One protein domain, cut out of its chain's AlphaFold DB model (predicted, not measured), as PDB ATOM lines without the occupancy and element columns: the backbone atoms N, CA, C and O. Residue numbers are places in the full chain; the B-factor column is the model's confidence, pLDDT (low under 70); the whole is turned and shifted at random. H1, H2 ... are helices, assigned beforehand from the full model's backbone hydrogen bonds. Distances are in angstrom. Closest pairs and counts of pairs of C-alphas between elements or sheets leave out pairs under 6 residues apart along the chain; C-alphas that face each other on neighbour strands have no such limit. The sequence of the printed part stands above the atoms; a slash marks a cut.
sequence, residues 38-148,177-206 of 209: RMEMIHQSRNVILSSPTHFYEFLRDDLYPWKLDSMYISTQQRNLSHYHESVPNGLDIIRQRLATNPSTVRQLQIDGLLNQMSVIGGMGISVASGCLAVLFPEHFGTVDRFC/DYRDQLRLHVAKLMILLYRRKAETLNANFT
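This is residues 38 to 148 and 177 to 206 of the 209 residues of an uncharacterized protein of Sulfobacillus sp (UniProt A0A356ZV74). A compact body of helices is gathered round H7 at its core, with H1, H2 and H3 folded back and forth on one side and H6 and residues 184 to 188 of H8 on the other. Residues 199 to 206, of which 199 to 204 belong to H8, stick out as an arm. The 141 printed residues have eight named helices, H1 to H8, and no named strand: all helix. The whole is compact: radius of gyration of the C-alphas 14.9 A, spans 48 by 38 by 27 A.

H8, residues 184 to 204, touches H6, residues 111 to 119, with 184 to 188 alone (steep tilt, 54 degrees); the closest C-alphas, Ile 111 and Lys 188, are 6.0 A apart. H7, residues 126 to 136, touches H6 about perpendicular at 74 degrees, C-alphas of Met 118 and Ala 129 closest at 5.4 A. H7 touches H1, residues 38 to 49, C-alphas of His 43 and Leu 136 closest at 4.6 A. H1 and H2, residues 53 to 68, form a hairpin at 12 degrees, C-alphas of Ile 49 and His 55 closest at 4.9 A. H2, with residues 61 to 66 alone, and H3, residues 71 to 87, form another at 21 degrees, C-alphas of Arg 61 and Gln 78 closest at 5.9 A. H4, residues 91 to 100, touches residues 53 to 57 of H2 alone, C-alphas of Pro 53 and Asp 93 closest at 5.2 A. H5, residues 103 to 108, is close but not clearly touching H4. Every O i to N i+4 pair is within hydrogen-bond range in H4 to H8, but 9 of 12 in H2, 11 of 13 in H3 and 3 of 8 in H1, where 7 of 9 O i to N i+3 pairs are.

H1 begins at C-alpha 38 (-42.226, 32.082, 338.857); H8, 30.4 A long, ends at C-alpha 204 (-51.663, 39.805, 312.877). H3 is 25.0 A long, H2 20.6 A.

Residues 149 to 176 are not printed; C-alphas 148 and 177 are 16.0 A apart. Residues 102 to 109 and 177 to 181 have pLDDT under 70.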
ATOM      1  N   ARG A  38     -43.534  32.739 338.955       93.38
ATOM      2  CA  ARG A  38     -42.226  32.082 338.857       93.38
ATOM      3  C   ARG A  38     -42.163  31.197 337.615       93.38
ATOM      4  O   ARG A  38     -41.190  31.288 336.874       93.38
ATOM      5  N   MET A  39     -43.199  30.396 337.370       94.81
ATOM      6  CA  MET A  39     -43.262  29.482 336.228       94.81
ATOM      7  C   MET A  39     -43.248  30.213 334.884       94.81
ATOM      8  O   MET A  39     -42.580  29.746 333.964       94.81
ATOM      9  N   GLU A  40     -43.870  31.394 334.782       92.12
ATOM     10  CA  GLU A  40     -43.765  32.251 333.587       92.12
ATOM     11  C   GLU A  40     -42.312  32.620 333.245       92.12
ATOM     12  O   GLU A  40     -41.973  32.789 332.076       92.12
ATOM     13  N   MET A  41     -41.436  32.707 334.248       92.94
ATOM     14  CA  MET A  41     -40.046  33.149 334.102       92.94
ATOM     15  C   MET A  41     -39.037  31.992 334.007       92.94
ATOM     16  O   MET A  41     -37.863  32.231 333.728       92.94
ATOM     17  N   ILE A  42     -39.471  30.734 334.182       93.94
ATOM     18  CA  ILE A  42     -38.600  29.539 334.194       93.94
ATOM     19  C   ILE A  42     -37.754  29.405 332.923       93.94
ATOM     20  O   ILE A  42     -36.585  29.022 333.006       93.94
ATOM     21  N   HIS A  43     -38.296  29.773 331.761       91.31
ATOM     22  CA  HIS A  43     -37.575  29.738 330.486       91.31
ATOM     23  C   HIS A  43     -36.271  30.558 330.519       91.31
ATOM     24  O   HIS A  43     -35.286  30.179 329.886       91.31
ATOM     25  N   GLN A  44     -36.214  31.635 331.312       92.75
ATOM     26  CA  GLN A  44     -35.013  32.466 331.483       92.75
ATOM     27  C   GLN A  44     -33.928  31.739 332.285       92.75
ATOM     28  O   GLN A  44     -32.734  31.948 332.070       92.75
ATOM     29  N   SER A  45     -34.333  30.836 333.178       93.38
ATOM     30  CA  SER A  45     -33.449  29.977 333.966       93.38
ATOM     31  C   SER A  45     -33.226  28.598 333.337       93.38
ATOM     32  O   SER A  45     -32.513  27.784 333.924       93.38
ATOM     33  N   ARG A  46     -33.755  28.328 332.130       92.69
ATOM     34  CA  ARG A  46     -33.614  27.040 331.422       92.69
ATOM     35  C   ARG A  46     -32.172  26.537 331.403       92.69
ATOM     36  O   ARG A  46     -31.933  25.367 331.677       92.69
ATOM     37  N   ASN A  47     -31.206  27.404 331.095       92.06
ATOM     38  CA  ASN A  47     -29.797  27.006 331.006       92.06
ATOM     39  C   ASN A  47     -29.238  26.546 332.359       92.06
ATOM     40  O   ASN A  47     -28.426  25.628 332.400       92.06
ATOM     41  N   VAL A  48     -29.692  27.151 333.462       94.25
ATOM     42  CA  VAL A  48     -29.317  26.740 334.821       94.25
ATOM     43  C   VAL A  48     -29.974  25.407 335.157       94.25
ATOM     44  O   VAL A  48     -29.278  24.478 335.557       94.25
ATOM     45  N   ILE A  49     -31.277  25.273 334.901       95.50
ATOM     46  CA  ILE A  49     -32.042  24.036 335.128       95.50
ATOM     47  C   ILE A  49     -31.410  22.861 334.375       95.50
ATOM     48  O   ILE A  49     -31.217  21.784 334.929       95.50
ATOM     49  N   LEU A  50     -31.029  23.077 333.115       94.50
ATOM     50  CA  LEU A  50     -30.451  22.049 332.258       94.50
ATOM     51  C   LEU A  50     -28.929  21.911 332.404       94.50
ATOM     52  O   LEU A  50     -28.349  21.075 331.716       94.50
ATOM     53  N   SER A  51     -28.267  22.674 333.281       94.12
ATOM     54  CA  SER A  51     -26.803  22.617 333.449       94.12
ATOM     55  C   SER A  51     -26.320  21.360 334.175       94.12
ATOM     56  O   SER A  51     -25.213  20.892 333.915       94.12
ATOM     57  N   SER A  52     -27.138  20.796 335.067       94.62
ATOM     58  CA  SER A  52     -26.772  19.627 335.870       94.62
ATOM     59  C   SER A  52     -27.981  18.717 336.122       94.62
ATOM     60  O   SER A  52     -29.119  19.196 336.135       94.62
ATOM     61  N   PRO A  53     -27.766  17.404 336.340       93.62
ATOM     62  CA  PRO A  53     -28.836  16.498 336.759       93.62
ATOM     63  C   PRO A  53     -29.523  16.960 338.047       93.62
ATOM     64  O   PRO A  53     -30.735  16.811 338.172       93.62
ATOM     65  N   THR A  54     -28.757  17.535 338.982       95.25
ATOM     66  CA  THR A  54     -29.256  18.029 340.271       95.25
ATOM     67  C   THR A  54     -30.239  19.177 340.090       95.25
ATOM     68  O   THR A  54     -31.363  19.072 340.568       95.25
ATOM     69  N   HIS A  55     -29.875  20.216 339.332       96.62
ATOM     70  CA  HIS A  55     -30.772  21.350 339.083       96.62
ATOM     71  C   HIS A  55     -32.034  20.920 338.331       96.62
ATOM     72  O   HIS A  55     -33.121  21.420 338.611       96.62
ATOM     73  N   PHE A  56     -31.912  19.969 337.398       96.62
ATOM     74  CA  PHE A  56     -33.075  19.440 336.697       96.62
ATOM     75  C   PHE A  56     -33.998  18.673 337.650       96.62
ATOM     76  O   PHE A  56     -35.200  18.916 337.656       96.62
ATOM     77  N   TYR A  57     -33.449  17.798 338.496       96.38
ATOM     78  CA  TYR A  57     -34.218  17.072 339.508       96.38
ATOM     79  C   TYR A  57     -34.917  18.021 340.497       96.38
ATOM     80  O   TYR A  57     -36.105  17.851 340.768       96.38
ATOM     81  N   GLU A  58     -34.209  19.034 341.001       96.62
ATOM     82  CA  GLU A  58     -34.752  20.044 341.919       96.62
ATOM     83  C   GLU A  58     -35.890  20.830 341.270       96.62
ATOM     84  O   GLU A  58     -36.965  20.924 341.851       96.62
ATOM     85  N   PHE A  59     -35.714  21.283 340.027       96.81
ATOM     86  CA  PHE A  59     -36.778  21.938 339.268       96.81
ATOM     87  C   PHE A  59     -38.032  21.056 339.138       96.81
ATOM     88  O   PHE A  59     -39.151  21.522 339.364       96.81
ATOM     89  N   LEU A  60     -37.870  19.768 338.804       96.31
ATOM     90  CA  LEU A  60     -39.003  18.844 338.705       96.31
ATOM     91  C   LEU A  60     -39.728  18.690 340.053       96.31
ATOM     92  O   LEU A  60     -40.960  18.728 340.105       96.31
ATOM     93  N   ARG A  61     -38.959  18.524 341.136       95.56
ATOM     94  CA  ARG A  61     -39.460  18.265 342.491       95.56
ATOM     95  C   ARG A  61     -40.123  19.487 343.125       95.56
ATOM     96  O   ARG A  61     -41.189  19.331 343.728       95.56
ATOM     97  N   ASP A  62     -39.491  20.651 343.017       94.81
ATOM     98  CA  ASP A  62     -39.777  21.831 343.842       94.81
ATOM     99  C   ASP A  62     -40.591  22.901 343.110       94.81
ATOM    100  O   ASP A  62     -41.324  23.650 343.758       94.81
ATOM    101  N   ASP A  63     -40.526  22.948 341.776       95.06
ATOM    102  CA  ASP A  63     -41.272  23.922 340.975       95.06
ATOM    103  C   ASP A  63     -42.348  23.240 340.117       95.06
ATOM    104  O   ASP A  63     -43.539  23.523 340.273       95.06
ATOM    105  N   LEU A  64     -41.966  22.293 339.251       95.44
ATOM    106  CA  LEU A  64     -42.884  21.713 338.265       95.44
ATOM    107  C   LEU A  64     -44.042  20.944 338.909       95.44
ATOM    108  O   LEU A  64     -45.201  21.163 338.551       95.44
ATOM    109  N   TYR A  65     -43.754  20.009 339.818       94.12
ATOM    110  CA  TYR A  65     -44.795  19.184 340.436       94.12
ATOM    111  C   TYR A  65     -45.750  20.000 341.313       94.12
ATOM    112  O   TYR A  65     -46.959  19.857 341.125       94.12
ATOM    113  N   PRO A  66     -45.281  20.904 342.197       92.75
ATOM    114  CA  PRO A  66     -46.175  21.787 342.949       92.75
ATOM    115  C   PRO A  66     -47.037  22.709 342.080       92.75
ATOM    116  O   PRO A  66     -48.158  23.067 342.472       92.75
ATOM    117  N   TRP A  67     -46.525  23.088 340.905       93.50
ATOM    118  CA  TRP A  67     -47.261  23.888 339.934       93.50
ATOM    119  C   TRP A  67     -48.338  23.074 339.217       93.50
ATOM    120  O   TRP A  67     -49.508  23.454 339.238       93.50
ATOM    121  N   LYS A  68     -47.969  21.941 338.608       90.06
ATOM    122  CA  LYS A  68     -48.849  21.229 337.671       90.06
ATOM    123  C   LYS A  68     -49.782  20.214 338.330       90.06
ATOM    124  O   LYS A  68     -50.806  19.870 337.738       90.06
ATOM    125  N   LEU A  69     -49.435  19.701 339.509       88.81
ATOM    126  CA  LEU A  69     -50.195  18.645 340.177       88.81
ATOM    127  C   LEU A  69     -51.107  19.194 341.274       88.81
ATOM    128  O   LEU A  69     -50.841  20.224 341.898       88.81
ATOM    129  N   ASP A  70     -52.172  18.443 341.553       85.94
ATOM    130  CA  ASP A  70     -52.937  18.641 342.780       85.94
ATOM    131  C   ASP A  70     -52.062  18.295 343.993       85.94
ATOM    132  O   ASP A  70     -51.324  17.306 343.989       85.94
ATOM    133  N   SER A  71     -52.205  19.101 345.044       86.19
ATOM    134  CA  SER A  71     -51.615  18.916 346.368       86.19
ATOM    135  C   SER A  71     -51.648  17.472 346.877       86.19
ATOM    136  O   SER A  71     -50.645  16.999 347.412       86.19
ATOM    137  N   MET A  72     -52.744  16.742 346.646       88.94
ATOM    138  CA  MET A  72     -52.894  15.361 347.115       88.94
ATOM    139  C   MET A  72     -51.974  14.352 346.405       88.94
ATOM    140  O   MET A  72     -51.727  13.270 346.935       88.94
ATOM    141  N   TYR A  73     -51.459  14.683 345.215       88.31
ATOM    142  CA  TYR A  73     -50.600  13.793 344.427       88.31
ATOM    143  C   TYR A  73     -49.113  14.147 344.516       88.31
ATOM    144  O   TYR A  73     -48.286  13.292 344.193       88.31
ATOM    145  N   ILE A  74     -48.757  15.358 344.969       91.12
ATOM    146  CA  ILE A  74     -47.369  15.857 344.971       91.12
ATOM    147  C   ILE A  74     -46.429  14.881 345.684       91.12
ATOM    148  O   ILE A  74     -45.446  14.447 345.091       91.12
ATOM    149  N   SER A  75     -46.743  14.479 346.919       92.25
ATOM    150  CA  SER A  75     -45.864  13.609 347.714       92.25
ATOM    151  C   SER A  75     -45.616  12.257 347.046       92.25
ATOM    152  O   SER A  75     -44.506  11.724 347.080       92.25
ATOM    153  N   THR A  76     -46.650  11.696 346.417       93.19
ATOM    154  CA  THR A  76     -46.556  10.425 345.696       93.19
ATOM    155  C   THR A  76     -45.695  10.578 344.448       93.19
ATOM    156  O   THR A  76     -44.824   9.744 344.214       93.19
ATOM    157  N   GLN A  77     -45.866  11.657 343.679       92.00
ATOM    158  CA  GLN A  77     -45.048  11.870 342.483       92.00
ATOM    159  C   GLN A  77     -43.601  12.235 342.809       92.00
ATOM    160  O   GLN A  77     -42.697  11.749 342.143       92.00
ATOM    161  N   GLN A  78     -43.341  12.981 343.883       94.00
ATOM    162  CA  GLN A  78     -41.977  13.220 344.365       94.00
ATOM    163  C   GLN A  78     -41.290  11.918 344.806       94.00
ATOM    164  O   GLN A  78     -40.103  11.718 344.531       94.00
ATOM    165  N   ARG A  79     -42.030  10.989 345.429       94.44
ATOM    166  CA  ARG A  79     -41.517   9.644 345.730       94.44
ATOM    167  C   ARG A  79     -41.214   8.859 344.454       94.44
ATOM    168  O   ARG A  79     -40.153   8.253 344.375       94.44
ATOM    169  N   ASN A  80     -42.099   8.901 343.460       94.00
ATOM    170  CA  ASN A  80     -41.885   8.235 342.171       94.00
ATOM    171  C   ASN A  80     -40.675   8.806 341.421       94.00
ATOM    172  O   ASN A  80     -39.891   8.041 340.866       94.00
ATOM    173  N   LEU A  81     -40.489  10.127 341.444       95.12
ATOM    174  CA  LEU A  81     -39.323  10.799 340.872       95.12
ATOM    175  C   LEU A  81     -38.032  10.383 341.585       95.12
ATOM    176  O   LEU A  81     -37.042  10.078 340.925       95.12
ATOM    177  N   SER A  82     -38.048  10.333 342.919       94.19
ATOM    178  CA  SER A  82     -36.900   9.878 343.720       94.19
ATOM    179  C   SER A  82     -36.557   8.426 343.406       94.19
ATOM    180  O   SER A  82     -35.420   8.116 343.071       94.19
ATOM    181  N   HIS A  83     -37.567   7.554 343.383       94.12
ATOM    182  CA  HIS A  83     -37.381   6.159 343.014       94.12
ATOM    183  C   HIS A  83     -36.857   6.003 341.582       94.12
ATOM    184  O   HIS A  83     -35.975   5.187 341.343       94.12
ATOM    185  N   TYR A  84     -37.353   6.788 340.622       93.06
ATOM    186  CA  TYR A  84     -36.838   6.791 339.251       93.06
ATOM    187  C   TYR A  84     -35.366   7.221 339.204       93.06
ATOM    188  O   TYR A  84     -34.560   6.583 338.533       93.06
ATOM    189  N   HIS A  85     -35.003   8.272 339.946       92.50
ATOM    190  CA  HIS A  85     -33.631   8.768 340.018       92.50
ATOM    191  C   HIS A  85     -32.659   7.720 340.583       92.50
ATOM    192  O   HIS A  85     -31.537   7.605 340.095       92.50
ATOM    193  N   GLU A  86     -33.106   6.931 341.562       91.81
ATOM    194  CA  GLU A  86     -32.323   5.858 342.184       91.81
ATOM    195  C   GLU A  86     -32.277   4.570 341.341       91.81
ATOM    196  O   GLU A  86     -31.239   3.917 341.259       91.81
ATOM    197  N   SER A  87     -33.399   4.188 340.720       92.31
ATOM    198  CA  SER A  87     -33.563   2.900 340.019       92.31
ATOM    199  C   SER A  87     -33.156   2.925 338.546       92.31
ATOM    200  O   SER A  87     -32.904   1.868 337.968       92.31
ATOM    201  N   VAL A  88     -33.069   4.109 337.933       90.75
ATOM    202  CA  VAL A  88     -32.672   4.292 336.533       90.75
ATOM    203  C   VAL A  88     -31.377   5.107 336.486       90.75
ATOM    204  O   VAL A  88     -31.427   6.339 336.389       90.75
ATOM    205  N   PRO A  89     -30.200   4.449 336.534       89.50
ATOM    206  CA  PRO A  89     -28.916   5.134 336.493       89.50
ATOM    207  C   PRO A  89     -28.832   6.088 335.301       89.50
ATOM    208  O   PRO A  89     -29.063   5.695 334.157       89.50
ATOM    209  N   ASN A  90     -28.509   7.352 335.572       91.38
ATOM    210  CA  ASN A  90     -28.406   8.429 334.580       91.38
ATOM    211  C   ASN A  90     -29.692   8.730 333.784       91.38
ATOM    212  O   ASN A  90     -29.633   9.525 332.850       91.38
ATOM    213  N   GLY A  91     -30.857   8.167 334.135       91.38
ATOM    214  CA  GLY A  91     -32.098   8.351 333.369       91.38
ATOM    215  C   GLY A  91     -32.484   9.823 333.207       91.38
ATOM    216  O   GLY A  91     -32.702  10.302 332.092       91.38
ATOM    217  N   LEU A  92     -32.465  10.576 334.314       92.88
ATOM    218  CA  LEU A  92     -32.714  12.021 334.290       92.88
ATOM    219  C   LEU A  92     -31.635  12.795 333.535       92.88
ATOM    220  O   LEU A  92     -31.958  13.760 332.848       92.88
ATOM    221  N   ASP A  93     -30.372  12.377 333.635       93.69
ATOM    222  CA  ASP A  93     -29.284  13.056 332.939       93.69
ATOM    223  C   ASP A  93     -29.388  12.874 331.421       93.69
ATOM    224  O   ASP A  93     -29.231  13.834 330.677       93.69
ATOM    225  N   ILE A  94     -29.755  11.679 330.950       92.06
ATOM    226  CA  ILE A  94     -29.995  11.407 329.526       92.06
ATOM    227  C   ILE A  94     -31.104  12.315 328.985       92.06
ATOM    228  O   ILE A  94     -30.948  12.916 327.919       92.06
ATOM    229  N   ILE A  95     -32.220  12.434 329.710       91.31
ATOM    230  CA  ILE A  95     -33.339  13.295 329.302       91.31
ATOM    231  C   ILE A  95     -32.902  14.764 329.311       91.31
ATOM    232  O   ILE A  95     -33.076  15.459 328.312       91.31
ATOM    233  N   ARG A  96     -32.257  15.222 330.390       92.88
ATOM    234  CA  ARG A  96     -31.710  16.580 330.504       92.88
ATOM    235  C   ARG A  96     -30.764  16.912 329.354       92.88
ATOM    236  O   ARG A  96     -30.909  17.966 328.745       92.88
ATOM    237  N   GLN A  97     -29.808  16.036 329.045       90.88
ATOM    238  CA  GLN A  97     -28.845  16.246 327.962       90.88
ATOM    239  C   GLN A  97     -29.551  16.417 326.616       90.88
ATOM    240  O   GLN A  97     -29.203  17.328 325.871       90.88
ATOM    241  N   ARG A  98     -30.583  15.608 326.338       88.00
ATOM    242  CA  ARG A  98     -31.396  15.744 325.120       88.00
ATOM    243  C   ARG A  98     -32.128  17.081 325.049       88.00
ATOM    244  O   ARG A  98     -32.192  17.672 323.975       88.00
ATOM    245  N   LEU A  99     -32.648  17.569 326.176       88.75
ATOM    246  CA  LEU A  99     -33.256  18.901 326.257       88.75
ATOM    247  C   LEU A  99     -32.213  20.022 326.109       88.75
ATOM    248  O   LEU A  99     -32.522  21.079 325.567       88.75
ATOM    249  N   ALA A 100     -30.985  19.806 326.586       87.25
ATOM    250  CA  ALA A 100     -29.901  20.785 326.537       87.25
ATOM    251  C   ALA A 100     -29.256  20.910 325.144       87.25
ATOM    252  O   ALA A 100     -28.750  21.978 324.793       87.25
ATOM    253  N   THR A 101     -29.268  19.848 324.331       75.44
ATOM    254  CA  THR A 101     -28.798  19.888 322.940       75.44
ATOM    255  C   THR A 101     -29.734  20.741 322.076       75.44
ATOM    256  O   THR A 101     -30.705  20.224 321.553       75.44
ATOM    257  N   ASN A 102     -29.418  22.039 321.966       58.47
ATOM    258  CA  ASN A 102     -29.918  23.095 321.061       58.47
ATOM    259  C   ASN A 102     -31.459  23.222 320.848       58.47
ATOM    260  O   ASN A 102     -32.104  22.304 320.349       58.47
ATOM    261  N   PRO A 103     -32.069  24.409 321.061       57.62
ATOM    262  CA  PRO A 103     -33.472  24.681 320.708       57.62
ATOM    263  C   PRO A 103     -33.856  24.373 319.248       57.62
ATOM    264  O   PRO A 103     -34.985  23.971 318.969       57.62
ATOM    265  N   SER A 104     -32.925  24.478 318.292       55.91
ATOM    266  CA  SER A 104     -33.186  24.063 316.903       55.91
ATOM    267  C   SER A 104     -33.373  22.548 316.771       55.91
ATOM    268  O   SER A 104     -34.193  22.096 315.971       55.91
ATOM    269  N   THR A 105     -32.698  21.763 317.611       54.03
ATOM    270  CA  THR A 105     -32.951  20.333 317.766       54.03
ATOM    271  C   THR A 105     -34.297  20.105 318.437       54.03
ATOM    272  O   THR A 105     -34.988  19.204 318.017       54.03
ATOM    273  N   VAL A 106     -34.770  20.945 319.360       59.22
ATOM    274  CA  VAL A 106     -36.148  20.869 319.900       59.22
ATOM    275  C   VAL A 106     -37.221  21.152 318.833       59.22
ATOM    276  O   VAL A 106     -38.294  20.549 318.857       59.22
ATOM    277  N   ARG A 107     -36.928  22.010 317.846       59.72
ATOM    278  CA  ARG A 107     -37.772  22.205 316.653       59.72
ATOM    279  C   ARG A 107     -37.735  20.991 315.704       59.72
ATOM    280  O   ARG A 107     -38.757  20.685 315.093       59.72
ATOM    281  N   GLN A 108     -36.587  20.319 315.578       50.56
ATOM    282  CA  GLN A 108     -36.394  19.115 314.744       50.56
ATOM    283  C   GLN A 108     -36.861  17.815 315.419       50.56
ATOM    284  O   GLN A 108     -37.306  16.884 314.748       50.56
ATOM    285  N   LEU A 109     -36.761  17.743 316.745       54.88
ATOM    286  CA  LEU A 109     -37.260  16.671 317.581       54.88
ATOM    287  C   LEU A 109     -38.772  16.713 317.455       54.88
ATOM    288  O   LEU A 109     -39.440  17.687 317.802       54.88
ATOM    289  N   GLN A 110     -39.312  15.635 316.908       75.50
ATOM    290  CA  GLN A 110     -40.745  15.453 316.800       75.50
ATOM    291  C   GLN A 110     -41.338  15.608 318.208       75.50
ATOM    292  O   GLN A 110     -40.863  14.956 319.137       75.50
ATOM    293  N   ILE A 111     -42.346  16.477 318.362       82.56
ATOM    294  CA  ILE A 111     -43.072  16.737 319.624       82.56
ATOM    295  C   ILE A 111     -43.352  15.427 320.385       82.56
ATOM    296  O   ILE A 111     -43.150  15.353 321.595       82.56
ATOM    297  N   ASP A 112     -43.713  14.374 319.647       82.81
ATOM    298  CA  ASP A 112     -43.950  13.021 320.155       82.81
ATOM    299  C   ASP A 112     -42.748  12.425 320.891       82.81
ATOM    300  O   ASP A 112     -42.895  11.855 321.967       82.81
ATOM    301  N   GLY A 113     -41.548  12.561 320.326       85.44
ATOM    302  CA  GLY A 113     -40.324  12.004 320.888       85.44
ATOM    303  C   GLY A 113     -39.968  12.634 322.231       85.44
ATOM    304  O   GLY A 113     -39.594  11.914 323.155       85.44
ATOM    305  N   LEU A 114     -40.126  13.954 322.354       88.69
ATOM    306  CA  LEU A 114     -39.872  14.677 323.603       88.69
ATOM    307  C   LEU A 114     -40.940  14.388 324.656       88.69
ATOM    308  O   LEU A 114     -40.595  14.075 325.792       88.69
ATOM    309  N   LEU A 115     -42.223  14.423 324.286       89.44
ATOM    310  CA  LEU A 115     -43.310  14.074 325.203       89.44
ATOM    311  C   LEU A 115     -43.172  12.641 325.724       89.44
ATOM    312  O   LEU A 115     -43.288  12.422 326.927       89.44
ATOM    313  N   ASN A 116     -42.873  11.682 324.842       88.44
ATOM    314  CA  ASN A 116     -42.706  10.283 325.222       88.44
ATOM    315  C   ASN A 116     -41.514  10.099 326.176       88.44
ATOM    316  O   ASN A 116     -41.646   9.459 327.215       88.44
ATOM    317  N   GLN A 117     -40.368  10.720 325.878       88.56
ATOM    318  CA  GLN A 117     -39.186  10.665 326.748       88.56
ATOM    319  C   GLN A 117     -39.425  11.303 328.112       88.56
ATOM    320  O   GLN A 117     -39.053  10.730 329.127       88.56
ATOM    321  N   MET A 118     -40.066  12.466 328.159       90.75
ATOM    322  CA  MET A 118     -40.417  13.091 329.432       90.75
ATOM    323  C   MET A 118     -41.395  12.213 330.218       90.75
ATOM    324  O   MET A 118     -41.273  12.091 331.433       90.75
ATOM    325  N   SER A 119     -42.314  11.533 329.525       89.00
ATOM    326  CA  SER A 119     -43.332  10.710 330.177       89.00
ATOM    327  C   SER A 119     -42.820   9.431 330.844       89.00
ATOM    328  O   SER A 119     -43.549   8.809 331.613       89.00
ATOM    329  N   VAL A 120     -41.562   9.040 330.595       88.75
ATOM    330  CA  VAL A 120     -40.945   7.915 331.315       88.75
ATOM    331  C   VAL A 120     -40.448   8.297 332.711       88.75
ATOM    332  O   VAL A 120     -40.131   7.412 333.502       88.75
ATOM    333  N   ILE A 121     -40.367   9.594 333.027       89.19
ATOM    334  CA  ILE A 121     -39.986  10.063 334.360       89.19
ATOM    335  C   ILE A 121     -41.107   9.708 335.340       89.19
ATOM    336  O   ILE A 121     -42.282   9.989 335.092       89.19
ATOM    337  N   GLY A 122     -40.744   9.108 336.475       81.62
ATOM    338  CA  GLY A 122     -41.697   8.700 337.505       81.62
ATOM    339  C   GLY A 122     -42.615   9.846 337.929       81.62
ATOM    340  O   GLY A 122     -42.155  10.837 338.481       81.62
ATOM    341  N   GLY A 123     -43.916   9.694 337.679       77.31
ATOM    342  CA  GLY A 123     -44.931  10.698 338.005       77.31
ATOM    343  C   GLY A 123     -45.184  11.772 336.956       77.31
ATOM    344  O   GLY A 123     -45.947  12.709 337.202       77.31
ATOM    345  N   MET A 124     -44.608  11.619 335.766       86.44
ATOM    346  CA  MET A 124     -44.786  12.538 334.653       86.44
ATOM    347  C   MET A 124     -45.676  11.924 333.566       86.44
ATOM    348  O   MET A 124     -45.204  11.290 332.638       86.44
ATOM    349  N   GLY A 125     -46.993  12.123 333.648       88.31
ATOM    350  CA  GLY A 125     -47.881  11.821 332.514       88.31
ATOM    351  C   GLY A 125     -47.706  12.829 331.367       88.31
ATOM    352  O   GLY A 125     -47.103  13.886 331.556       88.31
ATOM    353  N   ILE A 126     -48.307  12.567 330.200       90.12
ATOM    354  CA  ILE A 126     -48.218  13.442 329.010       90.12
ATOM    355  C   ILE A 126     -48.579  14.904 329.312       90.12
ATOM    356  O   ILE A 126     -47.911  15.818 328.833       90.12
ATOM    357  N   SER A 127     -49.591  15.146 330.149       89.88
ATOM    358  CA  SER A 127     -49.959  16.511 330.531       89.88
ATOM    359  C   SER A 127     -48.849  17.223 331.316       89.88
ATOM    360  O   SER A 127     -48.508  18.365 331.005       89.88
ATOM    361  N   VAL A 128     -48.235  16.540 332.285       92.06
ATOM    362  CA  VAL A 128     -47.134  17.093 333.090       92.06
ATOM    363  C   VAL A 128     -45.884  17.281 332.231       92.06
ATOM    364  O   VAL A 128     -45.248  18.329 332.306       92.06
ATOM    365  N   ALA A 129     -45.586  16.315 331.360       93.50
ATOM    366  CA  ALA A 129     -44.515  16.407 330.374       93.50
ATOM    367  C   ALA A 129     -44.691  17.630 329.463       93.50
ATOM    368  O   ALA A 129     -43.755  18.408 329.288       93.50
ATOM    369  N   SER A 130     -45.898  17.846 328.930       93.88
ATOM    370  CA  SER A 130     -46.186  19.013 328.092       93.88
ATOM    371  C   SER A 130     -46.031  20.330 328.851       93.88
ATOM    372  O   SER A 130     -45.452  21.264 328.311       93.88
ATOM    373  N   GLY A 131     -46.463  20.386 330.118       94.19
ATOM    374  CA  GLY A 131     -46.270  21.552 330.976       94.19
ATOM    375  C   GLY A 131     -44.791  21.843 331.217       94.19
ATOM    376  O   GLY A 131     -44.367  22.986 331.085       94.19
ATOM    377  N   CYS A 132     -43.984  20.810 331.481       95.12
ATOM    378  CA  CYS A 132     -42.535  20.948 331.625       95.12
ATOM    379  C   CYS A 132     -41.882  21.513 330.361       95.12
ATOM    380  O   CYS A 132     -41.051  22.417 330.437       95.12
ATOM    381  N   LEU A 133     -42.253  20.984 329.195       93.56
ATOM    382  CA  LEU A 133     -41.721  21.460 327.923       93.56
ATOM    383  C   LEU A 133     -42.198  22.884 327.616       93.56
ATOM    384  O   LEU A 133     -41.409  23.665 327.099       93.56
ATOM    385  N   ALA A 134     -43.432  23.246 327.973       93.56
ATOM    386  CA  ALA A 134     -43.984  24.583 327.762       93.56
ATOM    387  C   ALA A 134     -43.290  25.661 328.602       93.56
ATOM    388  O   ALA A 134     -43.078  26.763 328.114       93.56
ATOM    389  N   VAL A 135     -42.892  25.360 329.842       94.88
ATOM    390  CA  VAL A 135     -42.186  26.348 330.682       94.88
ATOM    391  C   VAL A 135     -40.697  26.446 330.356       94.88
ATOM    392  O   VAL A 135     -40.103  27.505 330.537       94.88
ATOM    393  N   LEU A 136     -40.079  25.368 329.861       92.94
ATOM    394  CA  LEU A 136     -38.680  25.389 329.424       92.94
ATOM    395  C   LEU A 136     -38.533  25.949 328.000       92.94
ATOM    396  O   LEU A 136     -37.568  26.654 327.717       92.94
ATOM    397  N   PHE A 137     -39.473  25.648 327.107       91.00
ATOM    398  CA  PHE A 137     -39.447  26.003 325.685       91.00
ATOM    399  C   PHE A 137     -40.804  26.589 325.236       91.00
ATOM    400  O   PHE A 137     -41.469  25.995 324.375       91.00
ATOM    401  N   PRO A 138     -41.251  27.723 325.813       89.94
ATOM    402  CA  PRO A 138     -42.546  28.342 325.495       89.94
ATOM    403  C   PRO A 138     -42.703  28.712 324.015       89.94
ATOM    404  O   PRO A 138     -43.806  28.696 323.480       89.94
ATOM    405  N   GLU A 139     -41.595  28.957 323.315       85.94
ATOM    406  CA  GLU A 139     -41.538  29.195 321.872       85.94
ATOM    407  C   GLU A 139     -41.953  27.970 321.028       85.94
ATOM    408  O   GLU A 139     -42.147  28.055 319.812       85.94
ATOM    409  N   HIS A 140     -42.028  26.793 321.650       85.94
ATOM    410  CA  HIS A 140     -42.226  25.513 320.981       85.94
ATOM    411  C   HIS A 140     -43.329  24.667 321.620       85.94
ATOM    412  O   HIS A 140     -43.851  23.777 320.953       85.94
ATOM    413  N   PHE A 141     -43.711  24.865 322.871       89.50
ATOM    414  CA  PHE A 141     -44.676  23.981 323.522       89.50
ATOM    415  C   PHE A 141     -45.766  24.771 324.227       89.50
ATOM    416  O   PHE A 141     -45.510  25.777 324.874       89.50
ATOM    417  N   GLY A 142     -46.991  24.259 324.115       89.25
ATOM    418  CA  GLY A 142     -48.113  24.659 324.950       89.25
ATOM    419  C   GLY A 142     -48.370  23.602 326.018       89.25
ATOM    420  O   GLY A 142     -48.125  22.412 325.802       89.25
ATOM    421  N   THR A 143     -48.893  24.033 327.164       91.44
ATOM    422  CA  THR A 143     -49.406  23.098 328.167       91.44
ATOM    423  C   THR A 143     -50.687  22.470 327.629       91.44
ATOM    424  O   THR A 143     -51.596  23.189 327.218       91.44
ATOM    425  N   VAL A 144     -50.774  21.139 327.634       90.44
ATOM    426  CA  VAL A 144     -51.968  20.414 327.192       90.44
ATOM    427  C   VAL A 144     -52.487  19.487 328.282       90.44
ATOM    428  O   VAL A 144     -51.743  18.811 328.996       90.44
ATOM    429  N   ASP A 145     -53.803  19.460 328.428       88.12
ATOM    430  CA  ASP A 145     -54.518  18.544 329.304       88.12
ATOM    431  C   ASP A 145     -55.948  18.318 328.804       88.12
ATOM    432  O   ASP A 145     -56.355  18.809 327.747       88.12
ATOM    433  N   ARG A 146     -56.725  17.545 329.564       82.25
ATOM    434  CA  ARG A 146     -58.124  17.250 329.241       82.25
ATOM    435  C   ARG A 146     -59.005  18.501 329.141       82.25
ATOM    436  O   ARG A 146     -59.987  18.477 328.407       82.25
ATOM    437  N   PHE A 147     -58.689  19.580 329.858       84.25
ATOM    438  CA  PHE A 147     -59.467  20.817 329.801       84.25
ATOM    439  C   PHE A 147     -59.152  21.592 328.525       84.25
ATOM    440  O   PHE A 147     -60.079  22.056 327.864       84.25
ATOM    441  N   CYS A 148     -57.881  21.637 328.118       86.81
ATOM    442  CA  CYS A 148     -57.497  22.144 326.801       86.81
ATOM    443  C   CYS A 148     -58.192  21.352 325.680       86.81
ATOM    444  O   CYS A 148     -58.733  21.953 324.756       86.81
ATOM    445  N   ASP A 177     -63.154   9.609 333.660       41.03
ATOM    446  CA  ASP A 177     -62.334   9.064 334.742       41.03
ATOM    447  C   ASP A 177     -61.000   9.832 334.819       41.03
ATOM    448  O   ASP A 177     -60.308  10.071 333.827       41.03
ATOM    449  N   TYR A 178     -60.590  10.209 336.033       40.41
ATOM    450  CA  TYR A 178     -59.347  10.943 336.319       40.41
ATOM    451  C   TYR A 178     -58.069  10.191 335.893       40.41
ATOM    452  O   TYR A 178     -56.963  10.710 336.049       40.41
ATOM    453  N   ARG A 179     -58.223   8.972 335.368       44.22
ATOM    454  CA  ARG A 179     -57.174   8.033 334.973       44.22
ATOM    455  C   ARG A 179     -56.874   8.026 333.474       44.22
ATOM    456  O   ARG A 179     -55.818   7.514 333.103       44.22
ATOM    457  N   ASP A 180     -57.720   8.631 332.639       51.62
ATOM    458  CA  ASP A 180     -57.493   8.670 331.195       51.62
ATOM    459  C   ASP A 180     -56.435   9.717 330.852       51.62
ATOM    460  O   ASP A 180     -56.674  10.919 330.701       51.62
ATOM    461  N   GLN A 181     -55.196   9.237 330.789       62.53
ATOM    462  CA  GLN A 181     -54.050  10.029 330.383       62.53
ATOM    463  C   GLN A 181     -54.267  10.544 328.959       62.53
ATOM    464  O   GLN A 181     -54.616   9.787 328.050       62.53
ATOM    465  N   LEU A 182     -54.014  11.841 328.756       77.38
ATOM    466  CA  LEU A 182     -54.011  12.446 327.428       77.38
ATOM    467  C   LEU A 182     -53.095  11.626 326.510       77.38
ATOM    468  O   LEU A 182     -51.896  11.514 326.766       77.38
ATOM    469  N   ARG A 183     -53.660  11.039 325.451       83.56
ATOM    470  CA  ARG A 183     -52.895  10.215 324.510       83.56
ATOM    471  C   ARG A 183     -51.840  11.072 323.810       83.56
ATOM    472  O   ARG A 183     -52.118  12.207 323.425       83.56
ATOM    473  N   LEU A 184     -50.655  10.502 323.584       84.62
ATOM    474  CA  LEU A 184     -49.511  11.187 322.969       84.62
ATOM    475  C   LEU A 184     -49.876  11.887 321.648       84.62
ATOM    476  O   LEU A 184     -49.600  13.070 321.477       84.62
ATOM    477  N   HIS A 185     -50.559  11.173 320.748       82.38
ATOM    478  CA  HIS A 185     -50.998  11.718 319.461       82.38
ATOM    479  C   HIS A 185     -51.930  12.934 319.618       82.38
ATOM    480  O   HIS A 185     -51.764  13.930 318.917       82.38
ATOM    481  N   VAL A 186     -52.860  12.890 320.576       84.62
ATOM    482  CA  VAL A 186     -53.792  13.998 320.844       84.62
ATOM    483  C   VAL A 186     -53.028  15.211 321.380       84.62
ATOM    484  O   VAL A 186     -53.202  16.319 320.879       84.62
ATOM    485  N   ALA A 187     -52.119  14.997 322.337       88.69
ATOM    486  CA  ALA A 187     -51.263  16.051 322.883       88.69
ATOM    487  C   ALA A 187     -50.430  16.747 321.798       88.69
ATOM    488  O   ALA A 187     -50.348  17.975 321.766       88.69
ATOM    489  N   LYS A 188     -49.855  15.968 320.876       87.62
ATOM    490  CA  LYS A 188     -49.110  16.489 319.729       87.62
ATOM    491  C   LYS A 188     -49.962  17.398 318.862       87.62
ATOM    492  O   LYS A 188     -49.533  18.509 318.557       87.62
ATOM    493  N   LEU A 189     -51.146  16.934 318.466       86.38
ATOM    494  CA  LEU A 189     -52.038  17.726 317.630       86.38
ATOM    495  C   LEU A 189     -52.420  19.039 318.323       86.38
ATOM    496  O   LEU A 189     -52.325  20.092 317.706       86.38
ATOM    497  N   MET A 190     -52.734  19.007 319.620       89.00
ATOM    498  CA  MET A 190     -53.031  20.215 320.399       89.00
ATOM    499  C   MET A 190     -51.854  21.200 320.452       89.00
ATOM    500  O   MET A 190     -52.050  22.404 320.317       89.00
ATOM    501  N   ILE A 191     -50.618  20.717 320.616       90.25
ATOM    502  CA  ILE A 191     -49.426  21.583 320.580       90.25
ATOM    503  C   ILE A 191     -49.251  22.208 319.191       90.25
ATOM    504  O   ILE A 191     -48.912  23.386 319.091       90.25
ATOM    505  N   LEU A 192     -49.507  21.455 318.117       87.25
ATOM    506  CA  LEU A 192     -49.471  21.987 316.751       87.25
ATOM    507  C   LEU A 192     -50.555  23.050 316.518       87.25
ATOM    508  O   LEU A 192     -50.261  24.072 315.900       87.25
ATOM    509  N   LEU A 193     -51.763  22.852 317.062       86.94
ATOM    510  CA  LEU A 193     -52.831  23.859 317.048       86.94
ATOM    511  C   LEU A 193     -52.390  25.148 317.742       86.94
ATOM    512  O   LEU A 193     -52.495  26.224 317.154       86.94
ATOM    513  N   TYR A 194     -51.850  25.041 318.961       87.56
ATOM    514  CA  TYR A 194     -51.341  26.199 319.695       87.56
ATOM    515  C   TYR A 194     -50.261  26.945 318.912       87.56
ATOM    516  O   TYR A 194     -50.346  28.164 318.792       87.56
ATOM    517  N   ARG A 195     -49.281  26.230 318.339       87.06
ATOM    518  CA  ARG A 195     -48.206  26.840 317.538       87.06
ATOM    519  C   ARG A 195     -48.758  27.629 316.358       87.06
ATOM    520  O   ARG A 195     -48.446  28.805 316.225       87.06
ATOM    521  N   ARG A 196     -49.607  27.011 315.533       86.12
ATOM    522  CA  ARG A 196     -50.155  27.681 314.345       86.12
ATOM    523  C   ARG A 196     -51.024  28.879 314.724       86.12
ATOM    524  O   ARG A 196     -50.986  29.908 314.047       86.12
ATOM    525  N   LYS A 197     -51.785  28.771 315.821       87.94
ATOM    526  CA  LYS A 197     -52.576  29.896 316.321       87.94
ATOM    527  C   LYS A 197     -51.684  31.041 316.797       87.94
ATOM    528  O   LYS A 197     -51.926  32.175 316.403       87.94
ATOM    529  N   ALA A 198     -50.642  30.746 317.572       88.75
ATOM    530  CA  ALA A 198     -49.666  31.741 318.011       88.75
ATOM    531  C   ALA A 198     -48.968  32.418 316.821       88.75
ATOM    532  O   ALA A 198     -48.884  33.637 316.788       88.75
ATOM    533  N   GLU A 199     -48.558  31.658 315.800       87.50
ATOM    534  CA  GLU A 199     -47.973  32.206 314.566       87.50
ATOM    535  C   GLU A 199     -48.929  33.176 313.855       87.50
ATOM    536  O   GLU A 199     -48.512  34.249 313.426       87.50
ATOM    537  N   THR A 200     -50.218  32.833 313.777       88.56
ATOM    538  CA  THR A 200     -51.242  33.701 313.172       88.56
ATOM    539  C   THR A 200     -51.443  34.982 313.979       88.56
ATOM    540  O   THR A 200     -51.479  36.065 313.405       88.56
ATOM    541  N   LEU A 201     -51.550  34.882 315.307       88.81
ATOM    542  CA  LEU A 201     -51.730  36.053 316.169       88.81
ATOM    543  C   LEU A 201     -50.498  36.962 316.151       88.81
ATOM    544  O   LEU A 201     -50.645  38.169 315.996       88.81
ATOM    545  N   ASN A 202     -49.292  36.395 316.216       88.50
ATOM    546  CA  ASN A 202     -48.046  37.158 316.156       88.50
ATOM    547  C   ASN A 202     -47.892  37.895 314.818       88.50
ATOM    548  O   ASN A 202     -47.439  39.040 314.789       88.50
ATOM    549  N   ALA A 203     -48.304  37.265 313.710       88.62
ATOM    550  CA  ALA A 203     -48.338  37.911 312.402       88.62
ATOM    551  C   ALA A 203     -49.372  39.049 312.352       88.62
ATOM    552  O   ALA A 203     -49.062  40.129 311.852       88.62
ATOM    553  N   ASN A 204     -50.572  38.828 312.898       87.62
ATOM    554  CA  ASN A 204     -51.663  39.805 312.877       87.62
ATOM    555  C   ASN A 204     -51.399  41.015 313.780       87.62
ATOM    556  O   ASN A 204     -51.732  42.137 313.407       87.62
ATOM    557  N   PHE A 205     -50.802  40.802 314.952       88.31
ATOM    558  CA  PHE A 205     -50.553  41.851 315.945       88.31
ATOM    559  C   PHE A 205     -49.145  42.440 315.849       88.31
ATOM    560  O   PHE A 205     -48.767  43.298 316.643       88.31
ATOM    561  N   THR A 206     -48.337  42.015 314.871       80.75
ATOM    562  CA  THR A 206     -46.923  42.420 314.737       80.75
ATOM    563  C   THR A 206     -46.088  42.170 316.001       80.75
ATOM    564  O   THR A 206     -45.044  42.786 316.221       80.75
TER     565      THR A 206